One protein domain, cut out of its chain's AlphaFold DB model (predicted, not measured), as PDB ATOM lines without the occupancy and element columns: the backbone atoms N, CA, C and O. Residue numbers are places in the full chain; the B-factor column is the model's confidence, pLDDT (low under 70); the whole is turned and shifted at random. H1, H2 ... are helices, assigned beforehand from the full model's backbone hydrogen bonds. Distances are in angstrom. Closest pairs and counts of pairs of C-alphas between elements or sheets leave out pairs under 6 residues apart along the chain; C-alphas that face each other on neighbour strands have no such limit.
ATOM      1  N   ALA A  48     180.636 167.446 149.072       71.62
ATOM      2  CA  ALA A  48     181.863 167.105 149.772       71.62
ATOM      3  C   ALA A  48     183.127 167.603 149.052       71.62
ATOM      4  O   ALA A  48     184.080 168.024 149.702       71.62
ATOM      5  N   GLU A  49     183.151 167.582 147.716       76.75
ATOM      6  CA  GLU A  49     184.268 168.161 146.966       76.75
ATOM      7  C   GLU A  49     184.395 169.672 147.195       76.75
ATOM      8  O   GLU A  49     185.500 170.154 147.442       76.75
ATOM      9  N   GLN A  50     183.278 170.403 147.201       80.81
ATOM     10  CA  GLN A  50     183.254 171.836 147.500       80.81
ATOM     11  C   GLN A  50     183.726 172.136 148.929       80.81
ATOM     12  O   GLN A  50     184.528 173.047 149.133       80.81
ATOM     13  N   GLN A  51     183.304 171.342 149.914       84.69
ATOM     14  CA  GLN A  51     183.716 171.528 151.305       84.69
ATOM     15  C   GLN A  51     185.219 171.284 151.508       84.69
ATOM     16  O   GLN A  51     185.907 172.129 152.084       84.69
ATOM     17  N   TRP A  52     185.757 170.174 150.991       86.19
ATOM     18  CA  TRP A  52     187.188 169.867 151.107       86.19
ATOM     19  C   TRP A  52     188.066 170.807 150.273       86.19
ATOM     20  O   TRP A  52     189.170 171.148 150.701       86.19
ATOM     21  N   ALA A  53     187.576 171.294 149.130       86.81
ATOM     22  CA  ALA A  53     188.232 172.377 148.402       86.81
ATOM     23  C   ALA A  53     188.252 173.680 149.225       86.81
ATOM     24  O   ALA A  53     189.288 174.342 149.291       86.81
ATOM     25  N   GLY A  54     187.167 174.012 149.932       86.88
ATOM     26  CA  GLY A  54     187.121 175.151 150.858       86.88
ATOM     27  C   GLY A  54     188.133 175.038 152.007       86.88
ATOM     28  O   GLY A  54     188.818 176.010 152.329       86.88
ATOM     29  N   VAL A  55     188.312 173.835 152.569       88.81
ATOM     30  CA  VAL A  55     189.387 173.548 153.542       88.81
ATOM     31  C   VAL A  55     190.762 173.830 152.928       88.81
ATOM     32  O   VAL A  55     191.598 174.481 153.552       88.81
ATOM     33  N   GLY A  56     190.990 173.389 151.688       87.62
ATOM     34  CA  GLY A  56     192.224 173.653 150.944       87.62
ATOM     35  C   GLY A  56     192.513 175.139 150.734       87.62
ATOM     36  O   GLY A  56     193.646 175.576 150.929       87.62
ATOM     37  N   GLN A  57     191.496 175.930 150.390       88.31
ATOM     38  CA  GLN A  57     191.628 177.380 150.216       88.31
ATOM     39  C   GLN A  57     191.971 178.090 151.532       88.31
ATOM     40  O   GLN A  57     192.867 178.933 151.559       88.31
ATOM     41  N   MET A  58     191.314 177.725 152.639       87.44
ATOM     42  CA  MET A  58     191.656 178.274 153.955       87.44
ATOM     43  C   MET A  58     193.066 177.878 154.393       87.44
ATOM     44  O   MET A  58     193.794 178.710 154.926       87.44
ATOM     45  N   ALA A  59     193.475 176.635 154.134       86.00
ATOM     46  CA  ALA A  59     194.830 176.180 154.424       86.00
ATOM     47  C   ALA A  59     195.880 176.947 153.605       86.00
ATOM     48  O   ALA A  59     196.934 177.289 154.138       86.00
ATOM     49  N   LYS A  60     195.589 177.256 152.332       87.00
ATOM     50  CA  LYS A  60     196.448 178.101 151.491       87.00
ATOM     51  C   LYS A  60     196.607 179.487 152.096       87.00
ATOM     52  O   LYS A  60     197.733 179.923 152.303       87.00
ATOM     53  N   LYS A  61     195.487 180.125 152.436       86.38
ATOM     54  CA  LYS A  61     195.484 181.449 153.054       86.38
ATOM     55  C   LYS A  61     196.298 181.464 154.351       86.38
ATOM     56  O   LYS A  61     197.224 182.249 154.462       86.38
ATOM     57  N   ALA A  62     196.042 180.532 155.270       84.19
ATOM     58  CA  ALA A  62     196.790 180.443 156.526       84.19
ATOM     59  C   ALA A  62     198.301 180.211 156.307       84.19
ATOM     60  O   ALA A  62     199.127 180.705 157.071       84.19
ATOM     61  N   ALA A  63     198.687 179.467 155.263       81.94
ATOM     62  CA  ALA A  63     200.093 179.263 154.917       81.94
ATOM     63  C   ALA A  63     200.753 180.528 154.340       81.94
ATOM     64  O   ALA A  63     201.912 180.810 154.651       81.94
ATOM     65  N   GLU A  64     200.035 181.282 153.507       85.12
ATOM     66  CA  GLU A  64     200.481 182.571 152.965       85.12
ATOM     67  C   GLU A  64     200.594 183.622 154.078       85.12
ATOM     68  O   GLU A  64     201.657 184.222 154.242       85.12
ATOM     69  N   ASP A  65     199.567 183.738 154.920       83.12
ATOM     70  CA  ASP A  65     199.542 184.637 156.076       83.12
ATOM     71  C   ASP A  65     200.673 184.293 157.062       83.12
ATOM     72  O   ASP A  65     201.382 185.179 157.546       83.12
ATOM     73  N   PHE A  66     200.934 183.002 157.305       83.44
ATOM     74  CA  PHE A  66     202.077 182.576 158.113       83.44
ATOM     75  C   PHE A  66     203.418 182.993 157.500       83.44
ATOM     76  O   PHE A  66     204.296 183.464 158.224       83.44
ATOM     77  N   LYS A  67     203.598 182.843 156.183       81.50
ATOM     78  CA  LYS A  67     204.831 183.253 155.496       81.50
ATOM     79  C   LYS A  67     205.062 184.762 155.627       81.50
ATOM     80  O   LYS A  67     206.190 185.183 155.891       81.50
ATOM     81  N   ASP A  68     204.005 185.557 155.499       86.00
ATOM     82  CA  ASP A  68     204.065 187.011 155.635       86.00
ATOM     83  C   ASP A  68     204.367 187.444 157.076       86.00
ATOM     84  O   ASP A  68     205.183 188.341 157.301       86.00
ATOM     85  N   ARG A  69     203.766 186.780 158.069       83.50
ATOM     86  CA  ARG A  69     204.059 186.996 159.495       83.50
ATOM     87  C   ARG A  69     205.480 186.585 159.855       83.50
ATOM     88  O   ARG A  69     206.197 187.343 160.505       83.50
ATOM     89  N   GLN A  70     205.935 185.437 159.361       81.56
ATOM     90  CA  GLN A  70     207.304 184.972 159.557       81.56
ATOM     91  C   GLN A  70     208.319 185.968 158.978       81.56
ATOM     92  O   GLN A  70     209.331 186.246 159.620       81.56
ATOM     93  N   ALA A  71     208.040 186.552 157.806       85.50
ATOM     94  CA  ALA A  71     208.878 187.595 157.214       85.50
ATOM     95  C   ALA A  71     208.945 188.876 158.071       85.50
ATOM     96  O   ALA A  71     209.942 189.594 158.021       85.50
ATOM     97  N   LYS A  72     207.917 189.137 158.887       90.62
ATOM     98  CA  LYS A  72     207.856 190.242 159.860       90.62
ATOM     99  C   LYS A  72     208.417 189.873 161.241       90.62
ATOM    100  O   LYS A  72     208.459 190.727 162.120       90.62
ATOM    101  N   GLY A  73     208.860 188.630 161.443       88.06
ATOM    102  CA  GLY A  73     209.309 188.128 162.746       88.06
ATOM    103  C   GLY A  73     208.170 187.865 163.737       88.06
ATOM    104  O   GLY A  73     208.418 187.727 164.933       88.06
ATOM    105  N   GLU A  74     206.930 187.802 163.256       85.25
ATOM    106  CA  GLU A  74     205.746 187.524 164.062       85.25
ATOM    107  C   GLU A  74     205.553 186.014 164.263       85.25
ATOM    108  O   GLU A  74     205.967 185.181 163.449       85.25
ATOM    109  N   SER A  75     204.922 185.646 165.380       81.81
ATOM    110  CA  SER A  75     204.608 184.254 165.698       81.81
ATOM    111  C   SER A  75     203.456 183.707 164.849       81.81
ATOM    112  O   SER A  75     202.643 184.457 164.309       81.81
ATOM    113  N   VAL A  76     203.356 182.375 164.799       78.25
ATOM    114  CA  VAL A  76     202.244 181.642 164.173       78.25
ATOM    115  C   VAL A  76     200.896 182.134 164.706       78.25
ATOM    116  O   VAL A  76     200.708 182.235 165.920       78.25
ATOM    117  N   ASP A  77     199.937 182.354 163.806       82.31
ATOM    118  CA  ASP A  77     198.541 182.551 164.185       82.31
ATOM    119  C   ASP A  77     197.843 181.201 164.397       82.31
ATOM    120  O   ASP A  77     197.358 180.544 163.473       82.31
ATOM    121  N   TYR A  78     197.800 180.760 165.651       80.44
ATOM    122  CA  TYR A  78     197.118 179.517 166.005       80.44
ATOM    123  C   TYR A  78     195.592 179.602 165.859       80.44
ATOM    124  O   TYR A  78     194.944 178.557 165.770       80.44
ATOM    125  N   GLN A  79     194.999 180.803 165.811       84.50
ATOM    126  CA  GLN A  79     193.562 180.951 165.584       84.50
ATOM    127  C   GLN A  79     193.214 180.633 164.129       84.50
ATOM    128  O   GLN A  79     192.240 179.922 163.883       84.50
ATOM    129  N   GLU A  80     194.033 181.078 163.174       80.62
ATOM    130  CA  GLU A  80     193.861 180.738 161.755       80.62
ATOM    131  C   GLU A  80     194.004 179.234 161.512       80.62
ATOM    132  O   GLU A  80     193.149 178.629 160.863       80.62
ATOM    133  N   LEU A  81     195.009 178.597 162.121       81.69
ATOM    134  CA  LEU A  81     195.149 177.139 162.076       81.69
ATOM    135  C   LEU A  81     193.944 176.423 162.706       81.69
ATOM    136  O   LEU A  81     193.454 175.429 162.166       81.69
ATOM    137  N   GLY A  82     193.428 176.948 163.821       82.81
ATOM    138  CA  GLY A  82     192.217 176.440 164.462       82.81
ATOM    139  C   GLY A  82     190.980 176.543 163.567       82.81
ATOM    140  O   GLY A  82     190.150 175.636 163.566       82.81
ATOM    141  N   ASN A  83     190.859 177.602 162.766       85.12
ATOM    142  CA  ASN A  83     189.751 177.769 161.825       85.12
ATOM    143  C   ASN A  83     189.822 176.761 160.670       85.12
ATOM    144  O   ASN A  83     188.802 176.161 160.332       85.12
ATOM    145  N   VAL A  84     191.018 176.496 160.132       86.50
ATOM    146  CA  VAL A  84     191.227 175.427 159.133       86.50
ATOM    147  C   VAL A  84     190.816 174.069 159.708       86.50
ATOM    148  O   VAL A  84     190.104 173.307 159.053       86.50
ATOM    149  N   ALA A  85     191.218 173.774 160.948       85.81
ATOM    150  CA  ALA A  85     190.879 172.522 161.618       85.81
ATOM    151  C   ALA A  85     189.366 172.373 161.857       85.81
ATOM    152  O   ALA A  85     188.813 171.302 161.611       85.81
ATOM    153  N   LYS A  86     188.682 173.446 162.274       85.94
ATOM    154  CA  LYS A  86     187.217 173.461 162.421       85.94
ATOM    155  C   LYS A  86     186.519 173.195 161.096       85.94
ATOM    156  O   LYS A  86     185.639 172.344 161.046       85.94
ATOM    157  N   GLN A  87     186.954 173.850 160.019       84.88
ATOM    158  CA  GLN A  87     186.384 173.620 158.694       84.88
ATOM    159  C   GLN A  87     186.585 172.171 158.238       84.88
ATOM    160  O   GLN A  87     185.670 171.570 157.683       84.88
ATOM    161  N   ALA A  88     187.762 171.590 158.489       85.44
ATOM    162  CA  ALA A  88     188.039 170.194 158.165       85.44
ATOM    163  C   ALA A  88     187.168 169.226 158.979       85.44
ATOM    164  O   ALA A  88     186.671 168.243 158.434       85.44
ATOM    165  N   ALA A  89     186.945 169.514 160.264       83.00
ATOM    166  CA  ALA A  89     186.072 168.718 161.122       83.00
ATOM    167  C   ALA A  89     184.602 168.796 160.677       83.00
ATOM    168  O   ALA A  89     183.929 167.767 160.600       83.00
ATOM    169  N   SER A  90     184.116 169.988 160.321       82.00
ATOM    170  CA  SER A  90     182.786 170.175 159.730       82.00
ATOM    171  C   SER A  90     182.661 169.432 158.400       82.00
ATOM    172  O   SER A  90     181.751 168.630 158.238       82.00
ATOM    173  N   ALA A  91     183.633 169.573 157.493       82.94
ATOM    174  CA  ALA A  91     183.632 168.855 156.218       82.94
ATOM    175  C   ALA A  91     183.629 167.328 156.400       82.94
ATOM    176  O   ALA A  91     183.012 166.613 155.616       82.94
ATOM    177  N   TYR A  92     184.298 166.812 157.434       79.25
ATOM    178  CA  TYR A  92     184.318 165.383 157.740       79.25
ATOM    179  C   TYR A  92     183.003 164.869 158.349       79.25
ATOM    180  O   TYR A  92     182.652 163.713 158.129       79.25
ATOM    181  N   SER A  93     182.285 165.708 159.099       73.62
ATOM    182  CA  SER A  93     181.034 165.344 159.782       73.62
ATOM    183  C   SER A  93     179.777 165.559 158.932       73.62
ATOM    184  O   SER A  93     178.841 164.775 159.052       73.62
ATOM    185  N   ASP A  94     179.767 166.563 158.053       66.81
ATOM    186  CA  ASP A  94     178.623 166.895 157.185       66.81
ATOM    187  C   ASP A  94     178.549 166.060 155.907       66.81
ATOM    188  O   ASP A  94     177.548 166.084 155.187       66.81
ATOM    189  N   THR A  95     179.608 165.326 155.582       57.34
ATOM    190  CA  THR A  95     179.630 164.490 154.386       57.34
ATOM    191  C   THR A  95     179.676 163.029 154.783       57.34
ATOM    192  O   THR A  95     180.249 162.665 155.807       57.34
ATOM    193  N   ASP A  96     179.207 162.149 153.899       57.78
ATOM    194  CA  ASP A  96     179.571 160.724 153.908       57.78
ATOM    195  C   ASP A  96     181.111 160.506 153.768       57.78
ATOM    196  O   ASP A  96     181.570 159.439 153.361       57.78
ATOM    197  N   ALA A  97     181.956 161.505 154.075       51.31
ATOM    198  CA  ALA A  97     183.409 161.410 154.152       51.31
ATOM    199  C   ALA A  97     183.895 160.407 155.193       51.31
ATOM    200  O   ALA A  97     185.021 159.937 155.053       51.31
ATOM    201  N   GLY A  98     183.054 159.994 156.147       52.44
ATOM    202  CA  GLY A  98     183.329 158.810 156.966       52.44
ATOM    203  C   GLY A  98     183.640 157.561 156.125       52.44
ATOM    204  O   GLY A  98     184.363 156.682 156.583       52.44
ATOM    205  N   ASN A  99     183.170 157.518 154.870       54.69
ATOM    206  CA  ASN A  99     183.411 156.438 153.916       54.69
ATOM    207  C   ASN A  99     184.393 156.809 152.783       54.69
ATOM    208  O   ASN A  99     184.587 156.027 151.852       54.69
ATOM    209  N   ARG A 100     185.001 158.005 152.819       70.12
ATOM    210  CA  ARG A 100     185.992 158.437 151.822       70.12
ATOM    211  C   ARG A 100     187.401 158.173 152.319       70.12
ATOM    212  O   ARG A 100     187.758 158.490 153.449       70.12
ATOM    213  N   ASP A 101     188.229 157.635 151.434       78.88
ATOM    214  CA  ASP A 101     189.627 157.397 151.742       78.88
ATOM    215  C   ASP A 101     190.409 158.717 151.879       78.88
ATOM    216  O   ASP A 101     190.112 159.739 151.248       78.88
ATOM    217  N   VAL A 102     191.460 158.673 152.695       79.94
ATOM    218  CA  VAL A 102     192.320 159.826 153.000       79.94
ATOM    219  C   VAL A 102     192.970 160.410 151.738       79.94
ATOM    220  O   VAL A 102     193.210 161.615 151.676       79.94
ATOM    221  N   GLN A 103     193.229 159.599 150.705       81.00
ATOM    222  CA  GLN A 103     193.840 160.081 149.463       81.00
ATOM    223  C   GLN A 103     192.844 160.917 148.655       81.00
ATOM    224  O   GLN A 103     193.215 161.951 148.100       81.00
ATOM    225  N   SER A 104     191.574 160.512 148.610       80.81
ATOM    226  CA  SER A 104     190.498 161.291 147.994       80.81
ATOM    227  C   SER A 104     190.293 162.625 148.702       80.81
ATOM    228  O   SER A 104     190.235 163.654 148.030       80.81
ATOM    229  N   ILE A 105     190.273 162.628 150.037       84.44
ATOM    230  CA  ILE A 105     190.235 163.863 150.836       84.44
ATOM    231  C   ILE A 105     191.433 164.757 150.505       84.44
ATOM    232  O   ILE A 105     191.257 165.921 150.143       84.44
ATOM    233  N   GLY A 106     192.644 164.194 150.521       83.50
ATOM    234  CA  GLY A 106     193.872 164.913 150.190       83.50
ATOM    235  C   GLY A 106     193.857 165.532 148.791       83.50
ATOM    236  O   GLY A 106     194.288 166.668 148.630       83.50
ATOM    237  N   ARG A 107     193.305 164.842 147.783       85.06
ATOM    238  CA  ARG A 107     193.152 165.391 146.422       85.06
ATOM    239  C   ARG A 107     192.221 166.603 146.383       85.06
ATOM    240  O   ARG A 107     192.521 167.560 145.679       85.06
ATOM    241  N   MET A 108     191.113 166.578 147.117       85.81
ATOM    242  CA  MET A 108     190.158 167.693 147.142       85.81
ATOM    243  C   MET A 108     190.729 168.907 147.881       85.81
ATOM    244  O   MET A 108     190.651 170.025 147.375       85.81
ATOM    245  N   VAL A 109     191.395 168.676 149.014       86.12
ATOM    246  CA  VAL A 109     192.145 169.723 149.724       86.12
ATOM    247  C   VAL A 109     193.231 170.301 148.820       86.12
ATOM    248  O   VAL A 109     193.338 171.516 148.694       86.12
ATOM    249  N   ALA A 110     193.998 169.451 148.132       83.94
ATOM    250  CA  ALA A 110     195.041 169.894 147.213       83.94
ATOM    251  C   ALA A 110     194.482 170.747 146.070       83.94
ATOM    252  O   ALA A 110     195.081 171.769 145.762       83.94
ATOM    253  N   ARG A 111     193.326 170.391 145.491       83.38
ATOM    254  CA  ARG A 111     192.647 171.212 144.469       83.38
ATOM    255  C   ARG A 111     192.318 172.611 144.987       83.38
ATOM    256  O   ARG A 111     192.604 173.594 144.308       83.38
ATOM    257  N   GLY A 112     191.756 172.703 146.192       83.25
ATOM    258  CA  GLY A 112     191.467 173.984 146.835       83.25
ATOM    259  C   GLY A 112     192.727 174.788 147.152       83.25
ATOM    260  O   GLY A 112     192.777 175.995 146.929       83.25
ATOM    261  N   PHE A 113     193.777 174.104 147.606       84.56
ATOM    262  CA  PHE A 113     195.058 174.709 147.954       84.56
ATOM    263  C   PHE A 113     195.832 175.210 146.725       84.56
ATOM    264  O   PHE A 113     196.416 176.290 146.744       84.56
ATOM    265  N   SER A 114     195.825 174.457 145.624       81.31
ATOM    266  CA  SER A 114     196.493 174.840 144.377       81.31
ATOM    267  C   SER A 114     195.709 175.874 143.568       81.31
ATOM    268  O   SER A 114     196.233 176.384 142.583       81.31
ATOM    269  N   GLY A 115     194.478 176.207 143.972       65.81
ATOM    270  CA  GLY A 115     193.623 177.148 143.251       65.81
ATOM    271  C   GLY A 115     193.044 176.573 141.959       65.81
ATOM    272  O   GLY A 115     192.968 177.289 140.970       65.81
ATOM    273  N   GLY A 116     192.661 175.292 141.952       54.34
ATOM    274  CA  GLY A 116     191.917 174.718 140.830       54.34
ATOM    275  C   GLY A 116     190.601 175.470 140.627       54.34
ATOM    276  O   GLY A 116     189.807 175.576 141.561       54.34
ATOM    277  N   ASP A 117     190.416 176.018 139.427       48.72
ATOM    278  CA  ASP A 117     189.342 176.920 139.024       48.72
ATOM    279  C   ASP A 117     187.955 176.548 139.576       48.72
ATOM    280  O   ASP A 117     187.304 175.604 139.131       48.72
TER     281      ASP A 117
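What this domain is: This is residues 48 to 117 of the 126 residues of an uncharacterized protein of Phialemoniopsis curvata (UniProt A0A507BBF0). A long helical hairpin makes the longest axis: H1 and H2 run side by side in opposite ways, and H4 crosses the first half of H1 at a steep tilt, packing on its residues 49 to 60 without reaching H2. The very short helix H3 lies at the end of the hairpin away from the H1 to H2 link, on the way from H2 back to H4. The printed part has 70 residues with four named helices, in the order H1, H2, H3, H4, and no named strand; the class is all helix. It is only just compact, close to loose, with a radius of gyration of the C-alphas of 13.0 A, and elongated, spanning 42 by 23 by 16 A.

How they stand to each other: H1, residues 48 to 71, is the longest helix, and it touches H2, residues 78 to 94, closest at the C-alphas of Gln 51 and Ala 91, 5.6 A apart. The two form a helical hairpin, at a shallow tilt of 7 degrees, opposite ways, with their centres 11.1 A apart. With residues 49 to 60 alone, H1 also touches H4, residues 102 to 114; the closest C-alphas are those of Ala 53 and Gly 112, 3.9 A apart. H1 and H4 run the same way at a steep tilt of 56 degrees. H2 and H4 are apart. H3, residues 96 to 99, is close to but not clearly touching H1, with the C-alphas of Ala 48 and Ala 97 closest at 7.3 A. It is likewise close to but not clearly touching H2, where the C-alphas of Tyr 92 and Gly 98 are closest at 6.7 A, and H4, where those of Ala 97 and Ile 105 are closest at 8.0 A. In H1, H2 and H4 every pair of O i and N i+4 is within hydrogen-bond range; H3 is too short for such a pair.

Where its parts are: H1 begins at C-alpha 48, (181.863, 167.105, 149.772), and measures 34.7 A from first to last C-alpha. H2 begins at C-alpha 78, (197.118, 179.517, 166.005), and measures 24.1 A. H3 has four residues and measures 5.8 A. H4 measures 17.8 A and ends at C-alpha 114, (196.493, 174.840, 144.377).

The domain as a whole: The two C-alphas farthest apart are those of Lys 72 and Asn 99, at 42.1 A. The printed part has no cut. The links H2 to H3 and H3 to H4 are tight, the six-residue link H1 to H2 is short, and no link is long. The model's mean pLDDT over the printed part is 79.9, and residues 94 to 99 and 115 to 117 are under 70.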